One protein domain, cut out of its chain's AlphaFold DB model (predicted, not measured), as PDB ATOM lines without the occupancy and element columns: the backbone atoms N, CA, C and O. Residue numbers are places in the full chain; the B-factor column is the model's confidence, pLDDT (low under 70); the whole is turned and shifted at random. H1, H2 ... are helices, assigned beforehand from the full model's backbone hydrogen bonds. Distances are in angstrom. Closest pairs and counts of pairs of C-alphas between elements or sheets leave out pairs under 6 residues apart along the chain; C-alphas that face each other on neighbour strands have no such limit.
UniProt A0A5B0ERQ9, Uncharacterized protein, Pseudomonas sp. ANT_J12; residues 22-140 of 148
ATOM      1  N   GLN A  22     -41.536  20.350  -7.792       81.88
ATOM      2  CA  GLN A  22     -40.302  20.987  -7.348       81.88
ATOM      3  C   GLN A  22     -40.593  22.290  -6.596       81.88
ATOM      4  O   GLN A  22     -40.157  22.425  -5.459       81.88
ATOM      5  N   ALA A  23     -41.422  23.179  -7.150       74.31
ATOM      6  CA  ALA A  23     -41.799  24.431  -6.494       74.31
ATOM      7  C   ALA A  23     -42.497  24.196  -5.141       74.31
ATOM      8  O   ALA A  23     -42.214  24.878  -4.160       74.31
ATOM      9  N   LYS A  24     -43.378  23.188  -5.049       78.88
ATOM     10  CA  LYS A  24     -43.998  22.799  -3.772       78.88
ATOM     11  C   LYS A  24     -42.983  22.239  -2.778       78.88
ATOM     12  O   LYS A  24     -43.088  22.530  -1.591       78.88
ATOM     13  N   ALA A  25     -42.030  21.432  -3.237       77.38
ATOM     14  CA  ALA A  25     -40.979  20.889  -2.381       77.38
ATOM     15  C   ALA A  25     -40.064  22.003  -1.848       77.38
ATOM     16  O   ALA A  25     -39.805  22.049  -0.649       77.38
ATOM     17  N   GLU A  26     -39.652  22.936  -2.706       79.06
ATOM     18  CA  GLU A  26     -38.862  24.117  -2.336       79.06
ATOM     19  C   GLU A  26     -39.616  24.990  -1.323       79.06
ATOM     20  O   GLU A  26     -39.075  25.323  -0.271       79.06
ATOM     21  N   GLN A  27     -40.904  25.256  -1.559       71.06
ATOM     22  CA  GLN A  27     -41.737  26.030  -0.639       71.06
ATOM     23  C   GLN A  27     -41.912  25.346   0.729       71.06
ATOM     24  O   GLN A  27     -41.910  26.014   1.763       71.06
ATOM     25  N   LEU A  28     -42.045  24.017   0.769       78.38
ATOM     26  CA  LEU A  28     -42.113  23.264   2.027       78.38
ATOM     27  C   LEU A  28     -40.791  23.327   2.802       78.38
ATOM     28  O   LEU A  28     -40.811  23.470   4.026       78.38
ATOM     29  N   VAL A  29     -39.654  23.260   2.102       84.81
ATOM     30  CA  VAL A  29     -38.326  23.421   2.710       84.81
ATOM     31  C   VAL A  29     -38.166  24.831   3.278       84.81
ATOM     32  O   VAL A  29     -37.736  24.976   4.422       84.81
ATOM     33  N   GLU A  30     -38.572  25.866   2.539       77.12
ATOM     34  CA  GLU A  30     -38.544  27.248   3.030       77.12
ATOM     35  C   GLU A  30     -39.415  27.430   4.276       77.12
ATOM     36  O   GLU A  30     -38.937  27.946   5.286       77.12
ATOM     37  N   ILE A  31     -40.662  26.951   4.258       78.69
ATOM     38  CA  ILE A  31     -41.566  27.033   5.417       78.69
ATOM     39  C   ILE A  31     -40.964  26.321   6.635       78.69
ATOM     40  O   ILE A  31     -41.026  26.854   7.744       78.69
ATOM     41  N   SER A  32     -40.350  25.151   6.441       80.50
ATOM     42  CA  SER A  32     -39.680  24.424   7.524       80.50
ATOM     43  C   SER A  32     -38.516  25.227   8.109       80.50
ATOM     44  O   SER A  32     -38.408  25.355   9.324       80.50
ATOM     45  N   LEU A  33     -37.677  25.830   7.262       83.12
ATOM     46  CA  LEU A  33     -36.553  26.657   7.710       83.12
ATOM     47  C   LEU A  33     -37.015  27.918   8.452       83.12
ATOM     48  O   LEU A  33     -36.386  28.319   9.433       83.12
ATOM     49  N   LEU A  34     -38.097  28.557   7.995       76.81
ATOM     50  CA  LEU A  34     -38.687  29.699   8.695       76.81
ATOM     51  C   LEU A  34     -39.220  29.293  10.071       76.81
ATOM     52  O   LEU A  34     -38.986  30.014  11.041       76.81
ATOM     53  N   LYS A  35     -39.897  28.143  10.161       78.38
ATOM     54  CA  LYS A  35     -40.409  27.611  11.425       78.38
ATOM     55  C   LYS A  35     -39.276  27.371  12.426       78.38
ATOM     56  O   LYS A  35     -39.343  27.901  13.530       78.38
ATOM     57  N   ASP A  36     -38.207  26.692  12.017       86.56
ATOM     58  CA  ASP A  36     -37.055  26.417  12.888       86.56
ATOM     59  C   ASP A  36     -36.387  27.705  13.394       86.56
ATOM     60  O   ASP A  36     -35.960  27.799  14.545       86.56
ATOM     61  N   ARG A  37     -36.274  28.728  12.534       82.25
ATOM     62  CA  ARG A  37     -35.718  30.035  12.924       82.25
ATOM     63  C   ARG A  37     -36.621  30.758  13.917       82.25
ATOM     64  O   ARG A  37     -36.114  31.357  14.863       82.25
ATOM     65  N   LEU A  38     -37.935  30.703  13.705       76.19
ATOM     66  CA  LEU A  38     -38.913  31.310  14.600       76.19
ATOM     67  C   LEU A  38     -38.914  30.626  15.969       76.19
ATOM     68  O   LEU A  38     -38.889  31.319  16.982       76.19
ATOM     69  N   GLU A  39     -38.881  29.293  16.006       81.75
ATOM     70  CA  GLU A  39     -38.803  28.521  17.250       81.75
ATOM     71  C   GLU A  39     -37.549  28.896  18.050       81.75
ATOM     72  O   GLU A  39     -37.657  29.274  19.215       81.75
ATOM     73  N   LYS A  40     -36.376  28.949  17.407       83.12
ATOM     74  CA  LYS A  40     -35.120  29.373  18.059       83.12
ATOM     75  C   LYS A  40     -35.159  30.812  18.580       83.12
ATOM     76  O   LYS A  40     -34.638  31.104  19.659       83.12
ATOM     77  N   ALA A  41     -35.762  31.727  17.819       70.69
ATOM     78  CA  ALA A  41     -35.934  33.113  18.246       70.69
ATOM     79  C   ALA A  41     -36.883  33.212  19.455       70.69
ATOM     80  O   ALA A  41     -36.592  33.935  20.407       70.69
ATOM     81  N   MET A  42     -37.978  32.446  19.450       71.81
ATOM     82  CA  MET A  42     -38.914  32.359  20.574       71.81
ATOM     83  C   MET A  42     -38.272  31.748  21.822       71.81
ATOM     84  O   MET A  42     -38.487  32.259  22.920       71.81
ATOM     85  N   GLU A  43     -37.459  30.702  21.679       79.06
ATOM     86  CA  GLU A  43     -36.708  30.105  22.790       79.06
ATOM     87  C   GLU A  43     -35.728  31.102  23.408       79.06
ATOM     88  O   GLU A  43     -35.682  31.250  24.629       79.06
ATOM     89  N   SER A  44     -35.004  31.842  22.567       72.88
ATOM     90  CA  SER A  44     -34.065  32.878  23.011       72.88
ATOM     91  C   SER A  44     -34.787  34.018  23.736       72.88
ATOM     92  O   SER A  44     -34.339  34.473  24.788       72.88
ATOM     93  N   LEU A  45     -35.950  34.442  23.229       74.69
ATOM     94  CA  LEU A  45     -36.787  35.449  23.884       74.69
ATOM     95  C   LEU A  45     -37.343  34.946  25.222       74.69
ATOM     96  O   LEU A  45     -37.373  35.695  26.195       74.69
ATOM     97  N   LYS A  46     -37.748  33.675  25.297       76.25
ATOM     98  CA  LYS A  46     -38.204  33.041  26.540       76.25
ATOM     99  C   LYS A  46     -37.078  32.965  27.568       76.25
ATOM    100  O   LYS A  46     -37.311  33.271  28.733       76.25
ATOM    101  N   ALA A  47     -35.866  32.602  27.150       79.25
ATOM    102  CA  ALA A  47     -34.698  32.582  28.025       79.25
ATOM    103  C   ALA A  47     -34.388  33.982  28.583       79.25
ATOM    104  O   ALA A  47     -34.205  34.129  29.790       79.25
ATOM    105  N   ALA A  48     -34.428  35.017  27.737       75.81
ATOM    106  CA  ALA A  48     -34.275  36.405  28.173       75.81
ATOM    107  C   ALA A  48     -35.402  36.844  29.129       75.81
ATOM    108  O   ALA A  48     -35.140  37.436  30.172       75.81
ATOM    109  N   GLY A  49     -36.657  36.501  28.825       80.75
ATOM    110  CA  GLY A  49     -37.801  36.782  29.697       80.75
ATOM    111  C   GLY A  49     -37.679  36.109  31.065       80.75
ATOM    112  O   GLY A  49     -37.920  36.746  32.087       80.75
ATOM    113  N   ASN A  50     -37.238  34.850  31.103       84.19
ATOM    114  CA  ASN A  50     -36.980  34.128  32.349       84.19
ATOM    115  C   ASN A  50     -35.867  34.792  33.169       84.19
ATOM    116  O   ASN A  50     -36.008  34.929  34.381       84.19
ATOM    117  N   HIS A  51     -34.800  35.256  32.513       85.38
ATOM    118  CA  HIS A  51     -33.726  35.997  33.171       85.38
ATOM    119  C   HIS A  51     -34.242  37.287  33.833       85.38
ATOM    120  O   HIS A  51     -33.964  37.536  35.004       85.38
ATOM    121  N   PHE A  52     -35.071  38.072  33.141       88.38
ATOM    122  CA  PHE A  52     -35.652  39.281  33.733       88.38
ATOM    123  C   PHE A  52     -36.674  38.981  34.836       88.38
ATOM    124  O   PHE A  52     -36.707  39.687  35.843       88.38
ATOM    125  N   ASN A  53     -37.466  37.915  34.699       89.75
ATOM    126  CA  ASN A  53     -38.370  37.464  35.760       89.75
ATOM    127  C   ASN A  53     -37.603  37.055  37.024       89.75
ATOM    128  O   ASN A  53     -38.062  37.338  38.129       89.75
ATOM    129  N   ALA A  54     -36.432  36.433  36.871       89.44
ATOM    130  CA  ALA A  54     -35.544  36.121  37.982       89.44
ATOM    131  C   ALA A  54     -35.034  37.388  38.683       89.44
ATOM    132  O   ALA A  54     -35.135  37.476  39.903       89.44
ATOM    133  N   ILE A  55     -34.591  38.400  37.932       90.19
ATOM    134  CA  ILE A  55     -34.162  39.693  38.498       90.19
ATOM    135  C   ILE A  55     -35.304  40.370  39.272       90.19
ATOM    136  O   ILE A  55     -35.097  40.862  40.381       90.19
ATOM    137  N   ILE A  56     -36.522  40.371  38.722       92.50
ATOM    138  CA  ILE A  56     -37.702  40.932  39.400       92.50
ATOM    139  C   ILE A  56     -38.004  40.157  40.688       92.50
ATOM    140  O   ILE A  56     -38.295  40.768  41.711       92.50
ATOM    141  N   ALA A  57     -37.926  38.825  40.658       93.56
ATOM    142  CA  ALA A  57     -38.174  37.995  41.832       93.56
ATOM    143  C   ALA A  57     -37.116  38.200  42.927       93.56
ATOM    144  O   ALA A  57     -37.477  38.272  44.099       93.56
ATOM    145  N   LEU A  58     -35.838  38.336  42.555       91.62
ATOM    146  CA  LEU A  58     -34.748  38.659  43.482       91.62
ATOM    147  C   LEU A  58     -35.017  39.987  44.195       91.62
ATOM    148  O   LEU A  58     -34.971  40.043  45.420       91.62
ATOM    149  N   ASN A  59     -35.374  41.025  43.433       92.56
ATOM    150  CA  ASN A  59     -35.722  42.327  44.001       92.56
ATOM    151  C   ASN A  59     -36.959  42.227  44.896       92.56
ATOM    152  O   ASN A  59     -36.969  42.791  45.978       92.56
ATOM    153  N   ALA A  60     -37.988  41.480  44.492       94.81
ATOM    154  CA  ALA A  60     -39.204  41.343  45.289       94.81
ATOM    155  C   ALA A  60     -38.939  40.700  46.655       94.81
ATOM    156  O   ALA A  60     -39.494  41.155  47.651       94.81
ATOM    157  N   VAL A  61     -38.089  39.671  46.713       93.38
ATOM    158  CA  VAL A  61     -37.693  39.045  47.984       93.38
ATOM    159  C   VAL A  61     -36.827  39.986  48.813       93.38
ATOM    160  O   VAL A  61     -37.092  40.137  50.002       93.38
ATOM    161  N   ALA A  62     -35.849  40.656  48.202       91.12
ATOM    162  CA  ALA A  62     -34.993  41.600  48.913       91.12
ATOM    163  C   ALA A  62     -35.798  42.757  49.530       91.12
ATOM    164  O   ALA A  62     -35.679  43.024  50.720       91.12
ATOM    165  N   VAL A  63     -36.684  43.372  48.743       93.06
ATOM    166  CA  VAL A  63     -37.573  44.464  49.170       93.06
ATOM    167  C   VAL A  63     -38.545  43.999  50.253       93.06
ATOM    168  O   VAL A  63     -38.708  44.683  51.251       93.06
ATOM    169  N   ALA A  64     -39.169  42.826  50.102       94.06
ATOM    170  CA  ALA A  64     -40.047  42.291  51.145       94.06
ATOM    171  C   ALA A  64     -39.295  42.016  52.455       94.06
ATOM    172  O   ALA A  64     -39.877  42.153  53.528       94.06
ATOM    173  N   THR A  65     -38.021  41.624  52.368       90.56
ATOM    174  CA  THR A  65     -37.167  41.374  53.538       90.56
ATOM    175  C   THR A  65     -36.813  42.684  54.235       90.56
ATOM    176  O   THR A  65     -37.061  42.796  55.428       90.56
ATOM    177  N   ALA A  66     -36.343  43.685  53.488       88.88
ATOM    178  CA  ALA A  66     -35.997  45.019  54.001       88.88
ATOM    179  C   ALA A  66     -37.212  45.850  54.459       88.88
ATOM    180  O   ALA A  66     -37.062  46.930  54.996       88.88
ATOM    181  N   GLN A  67     -38.437  45.401  54.179       90.12
ATOM    182  CA  GLN A  67     -39.659  46.040  54.676       90.12
ATOM    183  C   GLN A  67     -40.142  45.407  55.997       90.12
ATOM    184  O   GLN A  67     -41.116  45.870  56.595       90.12
ATOM    185  N   CYS A  68     -39.548  44.289  56.438       85.88
ATOM    186  CA  CYS A  68     -40.037  43.554  57.609       85.88
ATOM    187  C   CYS A  68     -39.834  44.313  58.929       85.88
ATOM    188  O   CYS A  68     -40.632  44.145  59.852       85.88
ATOM    189  N   ASP A  69     -38.785  45.119  59.019       79.38
ATOM    190  CA  ASP A  69     -38.414  45.982  60.142       79.38
ATOM    191  C   ASP A  69     -39.051  47.383  60.057       79.38
ATOM    192  O   ASP A  69     -39.182  48.068  61.074       79.38
ATOM    193  N   GLY A  70     -39.539  47.783  58.882       81.00
ATOM    194  CA  GLY A  70     -40.240  49.044  58.688       81.00
ATOM    195  C   GLY A  70     -40.012  49.613  57.301       81.00
ATOM    196  O   GLY A  70     -40.369  48.985  56.311       81.00
ATOM    197  N   ASP A  71     -39.501  50.839  57.240       84.31
ATOM    198  CA  ASP A  71     -39.249  51.545  55.987       84.31
ATOM    199  C   ASP A  71     -37.869  51.199  55.424       84.31
ATOM    200  O   ASP A  71     -36.864  51.344  56.112       84.31
ATOM    201  N   ILE A  72     -37.819  50.881  54.130       86.00
ATOM    202  CA  ILE A  72     -36.564  50.644  53.415       86.00
ATOM    203  C   ILE A  72     -35.776  51.954  53.314       86.00
ATOM    204  O   ILE A  72     -36.196  52.920  52.661       86.00
ATOM    205  N   THR A  73     -34.588  51.981  53.903       85.19
ATOM    206  CA  THR A  73     -33.683  53.125  53.845       85.19
ATOM    207  C   THR A  73     -33.041  53.275  52.457       85.19
ATOM    208  O   THR A  73     -32.879  52.307  51.703       85.19
ATOM    209  N   PRO A  74     -32.583  54.488  52.088       84.75
ATOM    210  CA  PRO A  74     -31.837  54.687  50.844       84.75
ATOM    211  C   PRO A  74     -30.566  53.828  50.742       84.75
ATOM    212  O   PRO A  74     -30.163  53.473  49.635       84.75
ATOM    213  N   SER A  75     -29.944  53.496  51.880       80.56
ATOM    214  CA  SER A  75     -28.741  52.659  51.946       80.56
ATOM    215  C   SER A  75     -29.053  51.205  51.598       80.56
ATOM    216  O   SER A  75     -28.413  50.625  50.723       80.56
ATOM    217  N   GLU A  76     -30.096  50.634  52.206       81.00
ATOM    218  CA  GLU A  76     -30.540  49.270  51.903       81.00
ATOM    219  C   GLU A  76     -30.949  49.132  50.446       81.00
ATOM    220  O   GLU A  76     -30.529  48.199  49.763       81.00
ATOM    221  N   ARG A  77     -31.700  50.111  49.932       87.81
ATOM    222  CA  ARG A  77     -32.051  50.154  48.516       87.81
ATOM    223  C   ARG A  77     -30.806  50.141  47.627       87.81
ATOM    224  O   ARG A  77     -30.738  49.323  46.714       87.81
ATOM    225  N   ALA A  78     -29.828  51.005  47.896       83.25
ATOM    226  CA  ALA A  78     -28.595  51.062  47.117       83.25
ATOM    227  C   ALA A  78     -27.806  49.742  47.180       83.25
ATOM    228  O   ALA A  78     -27.284  49.297  46.158       83.25
ATOM    229  N   ASN A  79     -27.759  49.086  48.342       79.94
ATOM    230  CA  ASN A  79     -27.086  47.799  48.521       79.94
ATOM    231  C   ASN A  79     -27.790  46.667  47.758       79.94
ATOM    232  O   ASN A  79     -27.132  45.898  47.053       79.94
ATOM    233  N   ILE A  80     -29.122  46.596  47.842       85.38
ATOM    234  CA  ILE A  80     -29.939  45.628  47.099       85.38
ATOM    235  C   ILE A  80     -29.747  45.826  45.591       85.38
ATOM    236  O   ILE A  80     -29.480  44.864  44.866       85.38
ATOM    237  N   GLU A  81     -29.840  47.070  45.117       84.12
ATOM    238  CA  GLU A  81     -29.646  47.402  43.707       84.12
ATOM    239  C   GLU A  81     -28.228  47.057  43.246       84.12
ATOM    240  O   GLU A  81     -28.071  46.434  42.201       84.12
ATOM    241  N   LEU A  82     -27.192  47.407  44.015       80.75
ATOM    242  CA  LEU A  82     -25.802  47.102  43.673       80.75
ATOM    243  C   LEU A  82     -25.576  45.594  43.539       80.75
ATOM    244  O   LEU A  82     -24.957  45.146  42.572       80.75
ATOM    245  N   PHE A  83     -26.098  44.812  44.481       79.56
ATOM    246  CA  PHE A  83     -25.930  43.366  44.472       79.56
ATOM    247  C   PHE A  83     -26.681  42.718  43.306       79.56
ATOM    248  O   PHE A  83     -26.087  42.007  42.494       79.56
ATOM    249  N   ILE A  84     -27.981  42.993  43.168       79.38
ATOM    250  CA  ILE A  84     -28.815  42.331  42.159       79.38
ATOM    251  C   ILE A  84     -28.476  42.826  40.748       79.38
ATOM    252  O   ILE A  84     -28.412  42.018  39.819       79.38
ATOM    253  N   ASN A  85     -28.188  44.119  40.567       72.00
ATOM    254  CA  ASN A  85     -27.749  44.639  39.269       72.00
ATOM    255  C   ASN A  85     -26.327  44.178  38.925       72.00
ATOM    256  O   ASN A  85     -26.023  44.011  37.748       72.00
ATOM    257  N   GLY A  86     -25.476  43.914  39.923       68.81
ATOM    258  CA  GLY A  86     -24.176  43.270  39.718       68.81
ATOM    259  C   GLY A  86     -24.297  41.841  39.174       68.81
ATOM    260  O   GLY A  86     -23.476  41.420  38.359       68.81
ATOM    261  N   LEU A  87     -25.349  41.113  39.568       65.31
ATOM    262  CA  LEU A  87     -25.681  39.786  39.030       65.31
ATOM    263  C   LEU A  87     -26.353  39.852  37.649       65.31
ATOM    264  O   LEU A  87     -26.225  38.926  36.842       65.31
ATOM    265  N   ALA A  88     -27.062  40.942  37.356       66.31
ATOM    266  CA  ALA A  88     -27.670  41.199  36.058       66.31
ATOM    267  C   ALA A  88     -26.596  41.634  35.042       66.31
ATOM    268  O   ALA A  88     -26.392  42.814  34.774       66.31
ATOM    269  N   ALA A  89     -25.888  40.669  34.452       56.66
ATOM    270  CA  ALA A  89     -24.925  40.938  33.390       56.66
ATOM    271  C   ALA A  89     -25.630  41.499  32.134       56.66
ATOM    272  O   ALA A  89     -26.096  40.746  31.279       56.66
ATOM    273  N   GLY A  90     -25.701  42.826  32.003       66.31
ATOM    274  CA  GLY A  90     -26.188  43.506  30.800       66.31
ATOM    275  C   GLY A  90     -27.176  44.642  31.062       66.31
ATOM    276  O   GLY A  90     -27.500  44.988  32.193       66.31
ATOM    277  N   ALA A  91     -27.655  45.257  29.980       74.00
ATOM    278  CA  ALA A  91     -28.629  46.338  30.066       74.00
ATOM    279  C   ALA A  91     -30.022  45.787  30.416       74.00
ATOM    280  O   ALA A  91     -30.635  45.073  29.623       74.00
ATOM    281  N   ILE A  92     -30.539  46.158  31.590       82.19
ATOM    282  CA  ILE A  92     -31.913  45.853  32.002       82.19
ATOM    283  C   ILE A  92     -32.890  46.700  31.157       82.19
ATOM    284  O   ILE A  92     -32.743  47.927  31.122       82.19
ATOM    285  N   PRO A  93     -33.892  46.099  30.483       86.56
ATOM    286  CA  PRO A  93     -34.902  46.841  29.735       86.56
ATOM    287  C   PRO A  93     -35.708  47.789  30.626       86.56
ATOM    288  O   PRO A  93     -36.008  47.475  31.777       86.56
ATOM    289  N   GLU A  94     -36.152  48.913  30.069       87.12
ATOM    290  CA  GLU A  94     -36.840  49.959  30.840       87.12
ATOM    291  C   GLU A  94     -38.128  49.466  31.516       87.12
ATOM    292  O   GLU A  94     -38.419  49.828  32.651       87.12
ATOM    293  N   ALA A  95     -38.863  48.555  30.869       87.94
ATOM    294  CA  ALA A  95     -40.050  47.931  31.454       87.94
ATOM    295  C   ALA A  95     -39.731  47.103  32.714       87.94
ATOM    296  O   ALA A  95     -40.528  47.060  33.649       87.94
ATOM    297  N   VAL A  96     -38.562  46.458  32.748       89.31
ATOM    298  CA  VAL A  96     -38.106  45.669  33.899       89.31
ATOM    299  C   VAL A  96     -37.672  46.602  35.023       89.31
ATOM    300  O   VAL A  96     -38.088  46.393  36.158       89.31
ATOM    301  N   LYS A  97     -36.939  47.679  34.712       89.75
ATOM    302  CA  LYS A  97     -36.601  48.718  35.700       89.75
ATOM    303  C   LYS A  97     -37.849  49.336  36.317       89.75
ATOM    304  O   LYS A  97     -37.961  49.374  37.530       89.75
ATOM    305  N   ALA A  98     -38.825  49.731  35.500       92.00
ATOM    306  CA  ALA A  98     -40.092  50.274  35.988       92.00
ATOM    307  C   ALA A  98     -40.824  49.284  36.908       92.00
ATOM    308  O   ALA A  98     -41.447  49.682  37.894       92.00
ATOM    309  N   LYS A  99     -40.728  47.979  36.619       92.25
ATOM    310  CA  LYS A  99     -41.282  46.953  37.500       92.25
ATOM    311  C   LYS A  99     -40.522  46.869  38.822       92.25
ATOM    312  O   LYS A  99     -41.179  46.784  39.852       92.25
ATOM    313  N   ILE A 100     -39.192  46.928  38.801       92.25
ATOM    314  CA  ILE A 100     -38.359  46.967  40.011       92.25
ATOM    315  C   ILE A 100     -38.694  48.209  40.847       92.25
ATOM    316  O   ILE A 100     -39.006  48.069  42.022       92.25
ATOM    317  N   GLU A 101     -38.772  49.394  40.237       93.31
ATOM    318  CA  GLU A 101     -39.184  50.631  40.919       93.31
ATOM    319  C   GLU A 101     -40.552  50.500  41.593       93.31
ATOM    320  O   GLU A 101     -40.739  50.947  42.723       93.31
ATOM    321  N   SER A 102     -41.512  49.841  40.930       94.75
ATOM    322  CA  SER A 102     -42.832  49.611  41.524       94.75
ATOM    323  C   SER A 102     -42.777  48.759  42.795       94.75
ATOM    324  O   SER A 102     -43.628  48.940  43.659       94.75
ATOM    325  N   LEU A 103     -41.779  47.875  42.934       94.31
ATOM    326  CA  LEU A 103     -41.584  47.088  44.154       94.31
ATOM    327  C   LEU A 103     -41.144  47.985  45.310       94.31
ATOM    328  O   LEU A 103     -41.651  47.826  46.405       94.31
ATOM    329  N   TYR A 104     -40.266  48.961  45.080       91.62
ATOM    330  CA  TYR A 104     -39.861  49.898  46.135       91.62
ATOM    331  C   TYR A 104     -40.966  50.895  46.504       91.62
ATOM    332  O   TYR A 104     -41.066  51.310  47.652       91.62
ATOM    333  N   GLN A 105     -41.807  51.292  45.544       92.69
ATOM    334  CA  GLN A 105     -42.943  52.187  45.806       92.69
ATOM    335  C   GLN A 105     -44.097  51.485  46.525       92.69
ATOM    336  O   GLN A 105     -44.811  52.105  47.312       92.69
ATOM    337  N   GLN A 106     -44.316  50.210  46.207       92.75
ATOM    338  CA  GLN A 106     -45.323  49.354  46.824       92.75
ATOM    339  C   GLN A 106     -44.678  48.003  47.160       92.75
ATOM    340  O   GLN A 106     -44.806  47.055  46.374       92.75
ATOM    341  N   PRO A 107     -43.978  47.926  48.310       93.25
ATOM    342  CA  PRO A 107     -43.312  46.715  48.766       93.25
ATOM    343  C   PRO A 107     -44.254  45.511  48.748       93.25
ATOM    344  O   PRO A 107     -45.356  45.583  49.304       93.25
ATOM    345  N   PRO A 108     -43.863  44.399  48.099       93.88
ATOM    346  CA  PRO A 108     -44.669  43.193  48.117       93.88
ATOM    347  C   PRO A 108     -44.675  42.592  49.522       93.88
ATOM    348  O   PRO A 108     -43.693  42.655  50.261       93.88
ATOM    349  N   THR A 109     -45.764  41.918  49.873       93.88
ATOM    350  CA  THR A 109     -45.786  41.078  51.072       93.88
ATOM    351  C   THR A 109     -44.845  39.882  50.906       93.88
ATOM    352  O   THR A 109     -44.619  39.397  49.794       93.88
ATOM    353  N   VAL A 110     -44.373  39.307  52.018       92.44
ATOM    354  CA  VAL A 110     -43.551  38.076  52.019       92.44
ATOM    355  C   VAL A 110     -44.198  36.958  51.192       92.44
ATOM    356  O   VAL A 110     -43.526  36.229  50.461       92.44
ATOM    357  N   LYS A 111     -45.530  36.842  51.251       93.88
ATOM    358  CA  LYS A 111     -46.281  35.855  50.471       93.88
ATOM    359  C   LYS A 111     -46.194  36.123  48.968       93.88
ATOM    360  O   LYS A 111     -46.001  35.188  48.198       93.88
ATOM    361  N   GLU A 112     -46.352  37.372  48.544       94.44
ATOM    362  CA  GLU A 112     -46.258  37.751  47.130       94.44
ATOM    363  C   GLU A 112     -44.838  37.574  46.596       94.44
ATOM    364  O   GLU A 112     -44.660  37.027  45.505       94.44
ATOM    365  N   ALA A 113     -43.832  37.951  47.385       94.12
ATOM    366  CA  ALA A 113     -42.429  37.747  47.053       94.12
ATOM    367  C   ALA A 113     -42.091  36.255  46.889       94.12
ATOM    368  O   ALA A 113     -41.475  35.865  45.896       94.12
ATOM    369  N   LEU A 114     -42.582  35.394  47.788       92.62
ATOM    370  CA  LEU A 114     -42.414  33.943  47.678       92.62
ATOM    371  C   LEU A 114     -43.080  33.368  46.416       92.62
ATOM    372  O   LEU A 114     -42.536  32.473  45.769       92.62
ATOM    373  N   GLU A 115     -44.257  33.868  46.040       94.75
ATOM    374  CA  GLU A 115     -44.924  33.436  44.808       94.75
ATOM    375  C   GLU A 115     -44.169  33.884  43.547       94.75
ATOM    376  O   GLU A 115     -44.110  33.133  42.570       94.75
ATOM    377  N   LEU A 116     -43.548  35.067  43.564       92.94
ATOM    378  CA  LEU A 116     -42.653  35.514  42.493       92.94
ATOM    379  C   LEU A 116     -41.389  34.648  42.424       92.94
ATOM    380  O   LEU A 116     -41.007  34.222  41.332       92.94
ATOM    381  N   ALA A 117     -40.800  34.306  43.572       91.25
ATOM    382  CA  ALA A 117     -39.642  33.422  43.661       91.25
ATOM    383  C   ALA A 117     -39.923  32.048  43.035       91.25
ATOM    384  O   ALA A 117     -39.190  31.612  42.148       91.25
ATOM    385  N   LYS A 118     -41.044  31.406  43.387       90.62
ATOM    386  CA  LYS A 118     -41.452  30.115  42.801       90.62
ATOM    387  C   LYS A 118     -41.673  30.181  41.289       90.62
ATOM    388  O   LYS A 118     -41.379  29.223  40.578       90.62
ATOM    389  N   LYS A 119     -42.205  31.300  40.786       90.25
ATOM    390  CA  LYS A 119     -42.489  31.497  39.353       90.25
ATOM    391  C   LYS A 119     -41.256  31.865  38.530       90.25
ATOM    392  O   LYS A 119     -41.305  31.748  37.308       90.25
ATOM    393  N   SER A 120     -40.168  32.286  39.172       86.50
ATOM    394  CA  SER A 120     -38.933  32.701  38.495       86.50
ATOM    395  C   SER A 120     -38.195  31.556  37.790       86.50
ATOM    396  O   SER A 120     -37.422  31.801  36.868       86.50
ATOM    397  N   GLY A 121     -38.424  30.308  38.218       83.81
ATOM    398  CA  GLY A 121     -37.673  29.141  37.752       83.81
ATOM    399  C   GLY A 121     -36.291  28.981  38.396       83.81
ATOM    400  O   GLY A 121     -35.558  28.075  38.010       83.81
ATOM    401  N   MET A 122     -35.932  29.826  39.369       83.31
ATOM    402  CA  MET A 122     -34.704  29.683  40.152       83.31
ATOM    403  C   MET A 122     -34.881  28.764  41.365       83.31
ATOM    404  O   MET A 122     -35.991  28.559  41.859       83.31
ATOM    405  N   SER A 123     -33.761  28.238  41.869       87.69
ATOM    406  CA  SER A 123     -33.735  27.508  43.138       87.69
ATOM    407  C   SER A 123     -34.131  28.424  44.294       87.69
ATOM    408  O   SER A 123     -33.609  29.534  44.400       87.69
ATOM    409  N   LEU A 124     -34.991  27.934  45.193       87.50
ATOM    410  CA  LEU A 124     -35.374  28.666  46.405       87.50
ATOM    411  C   LEU A 124     -34.166  29.007  47.293       87.50
ATOM    412  O   LEU A 124     -34.158  30.067  47.903       87.50
ATOM    413  N   SER A 125     -33.110  28.187  47.260       85.88
ATOM    414  CA  SER A 125     -31.874  28.423  48.018       85.88
ATOM    415  C   SER A 125     -31.178  29.745  47.675       85.88
ATOM    416  O   SER A 125     -30.540  30.338  48.533       85.88
ATOM    417  N   ILE A 126     -31.309  30.231  46.435       85.50
ATOM    418  CA  ILE A 126     -30.736  31.527  46.031       85.50
ATOM    419  C   ILE A 126     -31.458  32.665  46.758       85.50
ATOM    420  O   ILE A 126     -30.852  33.670  47.110       85.50
ATOM    421  N   PHE A 127     -32.760  32.518  47.004       88.69
ATOM    422  CA  PHE A 127     -33.531  33.529  47.718       88.69
ATOM    423  C   PHE A 127     -33.210  33.538  49.214       88.69
ATOM    424  O   PHE A 127     -33.229  34.612  49.806       88.69
ATOM    425  N   ASP A 128     -32.842  32.395  49.800       84.88
ATOM    426  CA  ASP A 128     -32.321  32.348  51.171       84.88
ATOM    427  C   ASP A 128     -31.026  33.170  51.293       84.88
ATOM    428  O   ASP A 128     -30.875  33.949  52.233       84.88
ATOM    429  N   GLU A 129     -30.121  33.084  50.309       82.44
ATOM    430  CA  GLU A 129     -28.901  33.909  50.268       82.44
ATOM    431  C   GLU A 129     -29.215  35.411  50.184       82.44
ATOM    432  O   GLU A 129     -28.575  36.210  50.867       82.44
ATOM    433  N   ILE A 130     -30.228  35.801  49.400       85.06
ATOM    434  CA  ILE A 130     -30.691  37.197  49.332       85.06
ATOM    435  C   ILE A 130     -31.237  37.671  50.676       85.06
ATOM    436  O   ILE A 130     -30.906  38.772  51.108       85.06
ATOM    437  N   ILE A 131     -32.053  36.854  51.342       86.44
ATOM    438  CA  ILE A 131     -32.601  37.187  52.661       86.44
ATOM    439  C   ILE A 131     -31.457  37.404  53.654       86.44
ATOM    440  O   ILE A 131     -31.431  38.420  54.347       86.44
ATOM    441  N   HIS A 132     -30.478  36.497  53.680       81.50
ATOM    442  CA  HIS A 132     -29.302  36.633  54.537       81.50
ATOM    443  C   HIS A 132     -28.498  37.901  54.243       81.50
ATOM    444  O   HIS A 132     -28.086  38.581  55.179       81.50
ATOM    445  N   LEU A 133     -28.293  38.243  52.970       79.31
ATOM    446  CA  LEU A 133     -27.592  39.465  52.579       79.31
ATOM    447  C   LEU A 133     -28.298  40.722  53.099       79.31
ATOM    448  O   LEU A 133     -27.641  41.615  53.630       79.31
ATOM    449  N   VAL A 134     -29.621  40.796  52.928       81.94
ATOM    450  CA  VAL A 134     -30.412  41.957  53.353       81.94
ATOM    451  C   VAL A 134     -30.374  42.102  54.871       81.94
ATOM    452  O   VAL A 134     -30.031  43.172  55.357       81.94
ATOM    453  N   VAL A 135     -30.601  41.014  55.612       81.06
ATOM    454  CA  VAL A 135     -30.568  41.023  57.086       81.06
ATOM    455  C   VAL A 135     -29.194  41.437  57.625       81.06
ATOM    456  O   VAL A 135     -29.109  42.269  58.517       81.06
ATOM    457  N   LEU A 136     -28.098  40.921  57.057       71.75
ATOM    458  CA  LEU A 136     -26.745  41.304  57.487       71.75
ATOM    459  C   LEU A 136     -26.395  42.760  57.149       71.75
ATOM    460  O   LEU A 136     -25.541  43.353  57.803       71.75
ATOM    461  N   SER A 137     -27.012  43.321  56.108       65.75
ATOM    462  CA  SER A 137     -26.790  44.719  55.726       65.75
ATOM    463  C   SER A 137     -27.462  45.687  56.704       65.75
ATOM    464  O   SER A 137     -26.928  46.774  56.914       65.75
ATOM    465  N   ASP A 138     -28.573  45.282  57.320       61.19
ATOM    466  CA  ASP A 138     -29.292  46.055  58.341       61.19
ATOM    467  C   ASP A 138     -28.487  46.152  59.659       61.19
ATOM    468  O   ASP A 138     -28.220  47.244  60.168       61.19
ATOM    469  N   ASP A 139     -27.945  45.025  60.139       53.38
ATOM    470  CA  ASP A 139     -27.193  44.958  61.405       53.38
ATOM    471  C   ASP A 139     -25.933  45.853  61.431       53.38
ATOM    472  O   ASP A 139     -25.571  46.411  62.470       53.38
ATOM    473  N   THR A 140     -25.265  46.055  60.288       51.41
ATOM    474  CA  THR A 140     -24.046  46.890  60.232       51.41
ATOM    475  C   THR A 140     -24.300  48.384  60.456       51.41
ATOM    476  O   THR A 140     -23.391  49.099  60.876       51.41
TER     477      THR A 140
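This is residues 22 to 140 of the 148 residues of an uncharacterized protein of Pseudomonas sp. ANT_J12 (UniProt A0A5B0ERQ9). The model looks like a club: one very long helix, H1, whose last part is the core of a compact head, with the four shorter helices H2, H3, H4 and H5 set round it. The other part of H1, residues 22 to 48, sticks out of the head as a bare arm and makes much of the length. The printed part has 119 residues with five named helices, in the order H1, H2, H3, H4, H5, and no named strand; its class is all helix. It is loose, with a radius of gyration of the C-alphas of 19.6 A, and spans 74 by 24 by 22 A.

H1, residues 22 to 66, touches H2, residues 74 to 87, with residues 55 to 66 alone, closest at the C-alphas of Ala 62 and Ile 80, 6.7 A apart. They form a helical hairpin, running opposite ways at a shallow tilt of 31 degrees. H3, residues 94 to 105, touches H1 at residues 52 to 63 alone, and the closest C-alphas, of Ile 56 and Ile 100, are 6.1 A apart; the two run the same way at a shallow tilt of 23 degrees. H4, residues 110 to 119, touches H1 at residues 54 to 65 alone, with the C-alphas of Val 61 and Ala 113 closest, 5.0 A apart; they run opposite ways at a shallow tilt of 23 degrees. H5, residues 124 to 140, touches H1 at residues 58 to 66 alone, closest at the C-alphas of Ala 62 and Ile 130, 6.2 A apart. H1 and H5 run the same way at a shallow tilt of 34 degrees, only just short of steep. H2 and H5 touch too, closest at the C-alphas of Glu 76 and Ser 137, 7.0 A apart, and run opposite ways at a tilt of 35.4 degrees, only just steep. H1, H2 and H5 form an up and down bundle, each running against the one before it. H4 and H5 touch only at the corner, and only just, with 3 pairs of C-alphas within 8 A. H2 and H4 are apart, as are H3 and H5. Every O i to N i+4 pair is within hydrogen-bond range in H1, H2, H3 and H4; in H5 12 of 13 are.

H1 begins at C-alpha 22 (-40.302, 20.987, -7.348) and ends at C-alpha 66 (-35.997, 45.019, 54.001), 66.0 A on. H2 is 20.0 A long, H3 16.3 A and H4 14.3 A. H5 is 25.5 A long and ends at C-alpha 140 (-24.046, 46.890, 60.232).

The C-alphas of Gln 22 and Thr 140, the two farthest apart, are 74.2 A apart. Without residues 22 to 48, the body spans 34 by 23 by 22 A. The printed part has no cut; the links H3 to H4 and H4 to H5 are tight, the other two short. Mean pLDDT of the printed part is 83.4, and residues 86 to 90 and 137 to 140 are under 70.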